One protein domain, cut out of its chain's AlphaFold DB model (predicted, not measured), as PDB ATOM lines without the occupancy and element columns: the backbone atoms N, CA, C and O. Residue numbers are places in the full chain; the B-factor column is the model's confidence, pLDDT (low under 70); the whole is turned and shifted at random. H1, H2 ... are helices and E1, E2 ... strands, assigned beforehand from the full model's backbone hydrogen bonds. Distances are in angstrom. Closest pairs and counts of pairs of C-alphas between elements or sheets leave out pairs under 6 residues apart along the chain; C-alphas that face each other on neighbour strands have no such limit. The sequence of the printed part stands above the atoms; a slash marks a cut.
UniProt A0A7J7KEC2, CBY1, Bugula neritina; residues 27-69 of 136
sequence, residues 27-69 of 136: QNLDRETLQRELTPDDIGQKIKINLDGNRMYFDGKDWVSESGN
ATOM      1  N   GLN A  27       2.119  23.755  21.944       67.69
ATOM      2  CA  GLN A  27       3.011  23.190  20.925       67.69
ATOM      3  C   GLN A  27       2.876  23.877  19.558       67.69
ATOM      4  O   GLN A  27       3.781  23.776  18.738       67.69
ATOM      5  N   ASN A  28       1.755  24.564  19.321       72.56
ATOM      6  CA  ASN A  28       1.459  25.242  18.059       72.56
ATOM      7  C   ASN A  28       1.801  26.739  18.103       72.56
ATOM      8  O   ASN A  28       1.527  27.450  17.138       72.56
ATOM      9  N   LEU A  29       2.323  27.235  19.230       71.25
ATOM     10  CA  LEU A  29       2.762  28.618  19.370       71.25
ATOM     11  C   LEU A  29       4.206  28.749  18.884       71.25
ATOM     12  O   LEU A  29       5.047  27.896  19.174       71.25
ATOM     13  N   ASP A  30       4.494  29.837  18.171       78.88
ATOM     14  CA  ASP A  30       5.860  30.174  17.793       78.88
ATOM     15  C   ASP A  30       6.741  30.341  19.036       78.88
ATOM     16  O   ASP A  30       6.318  30.828  20.084       78.88
ATOM     17  N   ARG A  31       8.014  29.958  18.918       72.56
ATOM     18  CA  ARG A  31       8.969  30.012  20.035       72.56
ATOM     19  C   ARG A  31       9.074  31.408  20.657       72.56
ATOM     20  O   ARG A  31       9.226  31.517  21.866       72.56
ATOM     21  N   GLU A  32       8.951  32.449  19.839       71.56
ATOM     22  CA  GLU A  32       8.936  33.860  20.244       71.56
ATOM     23  C   GLU A  32       7.716  34.215  21.110       71.56
ATOM     24  O   GLU A  32       7.845  34.925  22.107       71.56
ATOM     25  N   THR A  33       6.524  33.717  20.762       71.38
ATOM     26  CA  THR A  33       5.302  33.985  21.534       71.38
ATOM     27  C   THR A  33       5.282  33.171  22.816       71.38
ATOM     28  O   THR A  33       4.960  33.708  23.869       71.38
ATOM     29  N   LEU A  34       5.736  31.916  22.761       70.75
ATOM     30  CA  LEU A  34       5.931  31.082  23.944       70.75
ATOM     31  C   LEU A  34       6.943  31.728  24.892       70.75
ATOM     32  O   LEU A  34       6.700  31.803  26.093       70.75
ATOM     33  N   GLN A  35       8.054  32.254  24.367       67.19
ATOM     34  CA  GLN A  35       9.034  32.929  25.203       67.19
ATOM     35  C   GLN A  35       8.469  34.195  25.848       67.19
ATOM     36  O   GLN A  35       8.645  34.357  27.046       67.19
ATOM     37  N   ARG A  36       7.734  35.026  25.106       69.69
ATOM     38  CA  ARG A  36       7.101  36.240  25.645       69.69
ATOM     39  C   ARG A  36       6.000  35.956  26.673       69.69
ATOM     40  O   ARG A  36       5.818  36.722  27.608       69.69
ATOM     41  N   GLU A  37       5.220  34.895  26.483       66.81
ATOM     42  CA  GLU A  37       4.065  34.607  27.346       66.81
ATOM     43  C   GLU A  37       4.409  33.717  28.547       66.81
ATOM     44  O   GLU A  37       3.777  33.827  29.598       66.81
ATOM     45  N   LEU A  38       5.383  32.816  28.394       67.12
ATOM     46  CA  LEU A  38       5.707  31.779  29.378       67.12
ATOM     47  C   LEU A  38       7.072  31.968  30.042       67.12
ATOM     48  O   LEU A  38       7.322  31.374  31.092       67.12
ATOM     49  N   THR A  39       7.954  32.769  29.446       59.53
ATOM     50  CA  THR A  39       9.195  33.181  30.104       59.53
ATOM     51  C   THR A  39       8.907  34.522  30.758       59.53
ATOM     52  O   THR A  39       8.466  35.439  30.074       59.53
ATOM     53  N   PRO A  40       9.133  34.667  32.071       62.19
ATOM     54  CA  PRO A  40       9.244  35.991  32.659       62.19
ATOM     55  C   PRO A  40      10.249  36.786  31.818       62.19
ATOM     56  O   PRO A  40      11.343  36.272  31.572       62.19
ATOM     57  N   ASP A  41       9.876  37.991  31.377       59.28
ATOM     58  CA  ASP A  41      10.686  38.850  30.490       59.28
ATOM     59  C   ASP A  41      12.123  39.062  31.007       59.28
ATOM     60  O   ASP A  41      13.036  39.381  30.250       59.28
ATOM     61  N   ASP A  42      12.345  38.792  32.293       57.03
ATOM     62  CA  ASP A  42      13.624  38.881  32.962       57.03
ATOM     63  C   ASP A  42      14.032  37.524  33.554       57.03
ATOM     64  O   ASP A  42      13.664  37.162  34.679       57.03
ATOM     65  N   ILE A  43      14.853  36.779  32.808       50.06
ATOM     66  CA  ILE A  43      15.613  35.624  33.307       50.06
ATOM     67  C   ILE A  43      16.523  36.131  34.441       50.06
ATOM     68  O   ILE A  43      17.630  36.606  34.211       50.06
ATOM     69  N   GLY A  44      16.018  36.100  35.676       53.66
ATOM     70  CA  GLY A  44      16.695  36.644  36.858       53.66
ATOM     71  C   GLY A  44      15.783  37.372  37.849       53.66
ATOM     72  O   GLY A  44      16.191  37.597  38.989       53.66
ATOM     73  N   GLN A  45      14.545  37.711  37.476       60.50
ATOM     74  CA  GLN A  45      13.596  38.286  38.429       60.50
ATOM     75  C   GLN A  45      12.913  37.201  39.265       60.50
ATOM     76  O   GLN A  45      12.406  36.203  38.752       60.50
ATOM     77  N   LYS A  46      12.902  37.406  40.589       65.88
ATOM     78  CA  LYS A  46      12.200  36.534  41.539       65.88
ATOM     79  C   LYS A  46      10.723  36.454  41.136       65.88
ATOM     80  O   LYS A  46      10.102  37.497  40.946       65.88
ATOM     81  N   ILE A  47      10.171  35.241  41.024       71.62
ATOM     82  CA  ILE A  47       8.760  35.009  40.668       71.62
ATOM     83  C   ILE A  47       7.875  35.813  41.624       71.62
ATOM     84  O   ILE A  47       7.888  35.570  42.835       71.62
ATOM     85  N   LYS A  48       7.136  36.785  41.077       75.44
ATOM     86  CA  LYS A  48       6.228  37.644  41.837       75.44
ATOM     87  C   LYS A  48       4.806  37.114  41.716       75.44
ATOM     88  O   LYS A  48       4.305  36.939  40.609       75.44
ATOM     89  N   ILE A  49       4.143  36.899  42.844       80.06
ATOM     90  CA  ILE A  49       2.717  36.569  42.901       80.06
ATOM     91  C   ILE A  49       1.943  37.768  43.429       80.06
ATOM     92  O   ILE A  49       2.432  38.499  44.287       80.06
ATOM     93  N   ASN A  50       0.734  37.974  42.917       80.62
ATOM     94  CA  ASN A  50      -0.184  38.985  43.425       80.62
ATOM     95  C   ASN A  50      -1.351  38.272  44.110       80.62
ATOM     96  O   ASN A  50      -2.132  37.585  43.454       80.62
ATOM     97  N   LEU A  51      -1.431  38.407  45.430       76.25
ATOM     98  CA  LEU A  51      -2.502  37.863  46.256       76.25
ATOM     99  C   LEU A  51      -3.222  39.034  46.915       76.25
ATOM    100  O   LEU A  51      -2.633  39.724  47.741       76.25
ATOM    101  N   ASP A  52      -4.481  39.249  46.535       70.19
ATOM    102  CA  ASP A  52      -5.350  40.289  47.108       70.19
ATOM    103  C   ASP A  52      -4.733  41.704  47.081       70.19
ATOM    104  O   ASP A  52      -4.785  42.471  48.037       70.19
ATOM    105  N   GLY A  53      -4.055  42.039  45.978       73.12
ATOM    106  CA  GLY A  53      -3.374  43.324  45.818       73.12
ATOM    107  C   GLY A  53      -2.003  43.401  46.494       73.12
ATOM    108  O   GLY A  53      -1.306  44.401  46.315       73.12
ATOM    109  N   ASN A  54      -1.571  42.355  47.208       74.31
ATOM    110  CA  ASN A  54      -0.236  42.284  47.775       74.31
ATOM    111  C   ASN A  54       0.722  41.493  46.873       74.31
ATOM    112  O   ASN A  54       0.552  40.292  46.643       74.31
ATOM    113  N   ARG A  55       1.758  42.174  46.371       78.19
ATOM    114  CA  ARG A  55       2.813  41.557  45.557       78.19
ATOM    115  C   ARG A  55       3.860  40.918  46.465       78.19
ATOM    116  O   ARG A  55       4.454  41.608  47.289       78.19
ATOM    117  N   MET A  56       4.100  39.620  46.307       81.00
ATOM    118  CA  MET A  56       5.095  38.860  47.072       81.00
ATOM    119  C   MET A  56       6.075  38.152  46.143       81.00
ATOM    120  O   MET A  56       5.706  37.764  45.040       81.00
ATOM    121  N   TYR A  57       7.306  37.948  46.599       84.06
ATOM    122  CA  TYR A  57       8.320  37.156  45.916       84.06
ATOM    123  C   TYR A  57       8.822  36.032  46.821       84.06
ATOM    124  O   TYR A  57       8.850  36.167  48.043       84.06
ATOM    125  N   PHE A  58       9.224  34.916  46.221       78.25
ATOM    126  CA  PHE A  58       9.792  33.797  46.966       78.25
ATOM    127  C   PHE A  58      11.299  34.002  47.178       78.25
ATOM    128  O   PHE A  58      12.041  34.177  46.211       78.25
ATOM    129  N   ASP A  59      11.757  33.972  48.433       80.31
ATOM    130  CA  ASP A  59      13.172  34.120  48.809       80.31
ATOM    131  C   ASP A  59      13.798  32.781  49.230       80.31
ATOM    132  O   ASP A  59      14.423  32.652  50.280       80.31
ATOM    133  N   GLY A  60      13.542  31.725  48.451       73.62
ATOM    134  CA  GLY A  60      14.103  30.382  48.658       73.62
ATOM    135  C   GLY A  60      13.562  29.615  49.872       73.62
ATOM    136  O   GLY A  60      13.633  28.387  49.892       73.62
ATOM    137  N   LYS A  61      13.014  30.313  50.871       75.56
ATOM    138  CA  LYS A  61      12.456  29.740  52.104       75.56
ATOM    139  C   LYS A  61      11.059  30.264  52.402       75.56
ATOM    140  O   LYS A  61      10.178  29.469  52.703       75.56
ATOM    141  N   ASP A  62      10.861  31.571  52.255       74.44
ATOM    142  CA  ASP A  62       9.618  32.246  52.614       74.44
ATOM    143  C   ASP A  62       9.117  33.156  51.487       74.44
ATOM    144  O   ASP A  62       9.882  33.631  50.641       74.44
ATOM    145  N   TRP A  63       7.807  33.410  51.491       79.81
ATOM    146  CA  TRP A  63       7.191  34.452  50.673       79.81
ATOM    147  C   TRP A  63       7.357  35.799  51.369       79.81
ATOM    148  O   TRP A  63       6.845  36.018  52.468       79.81
ATOM    149  N   VAL A  64       8.080  36.705  50.717       77.38
ATOM    150  CA  VAL A  64       8.364  38.049  51.214       77.38
ATOM    151  C   VAL A  64       7.552  39.046  50.403       77.38
ATOM    152  O   VAL A  64       7.553  39.021  49.175       77.38
ATOM    153  N   SER A  65       6.839  39.934  51.083       77.06
ATOM    154  CA  SER A  65       6.068  40.981  50.419       77.06
ATOM    155  C   SER A  65       6.971  42.097  49.911       77.06
ATOM    156  O   SER A  65       7.883  42.538  50.606       77.06
ATOM    157  N   GLU A  66       6.698  42.569  48.697       72.81
ATOM    158  CA  GLU A  66       7.385  43.700  48.070       72.81
ATOM    159  C   GLU A  66       6.984  45.022  48.736       72.81
ATOM    160  O   GLU A  66       7.817  45.900  48.954       72.81
ATOM    161  N   SER A  67       5.712  45.143  49.127       63.81
ATOM    162  CA  SER A  67       5.284  46.175  50.064       63.81
ATOM    163  C   SER A  67       5.666  45.701  51.467       63.81
ATOM    164  O   SER A  67       5.296  44.594  51.856       63.81
ATOM    165  N   GLY A  68       6.371  46.492  52.277       58.38
ATOM    166  CA  GLY A  68       6.710  46.128  53.669       58.38
ATOM    167  C   GLY A  68       5.499  45.862  54.592       58.38
ATOM    168  O   GLY A  68       5.656  45.699  55.800       58.38
ATOM    169  N   ASN A  69       4.287  45.816  54.031       55.59
ATOM    170  CA  ASN A  69       2.997  45.696  54.685       55.59
ATOM    171  C   ASN A  69       2.594  44.253  55.049       55.59
ATOM    172  O   ASN A  69       1.630  44.071  55.786       55.59
TER     173      ASN A  69
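AT A GLANCE: This is residues 27 to 69 of the 136 residues of the protein "CBY1" of Bugula neritina (UniProt A0A7J7KEC2). A short helix, H1, sticks out as a free arm from a small sheet of three strands, with a looping stretch between them. The sheet is a meander, each strand the antiparallel neighbour of the one before, in the order E1, E2, E3. The 43 printed residues run H1, E1, E2, E3; under half are in named elements, of mixed class. The whole is only just loose, close to extended, with a radius of gyration of the C-alphas of 13.7 A and spans of 41 by 22 by 15 A.

HOW THE PARTS SIT: H1, residues 31 to 38, is not on the sheet; its O i to N i+4 pairs are each within hydrogen-bond range. E1, residues 48 to 51, and E2, residues 54 to 58, form a hairpin at 140 degrees, with N 49 and O 56 2.8 A apart. E2 and E3, residues 63 to 65, form another at 140 degrees, with N 57 and O 64 2.8 A apart.

IN THESE COORDINATES: H1 begins at C-alpha 31 (8.969, 30.012, 20.035) and is 10.1 A long. E1 measures 9.8 A, E2 13.2 A and E3 6.6 A, ending at C-alpha 65 (6.068, 40.981, 50.419).

THE WHOLE: The C-alphas of Asn 28 and Asn 69, the two farthest apart, are 42.0 A apart. The printed part has no cut and no long link. Residue 27, residues 35 to 46 and residues 67 to 69 have pLDDT under 70.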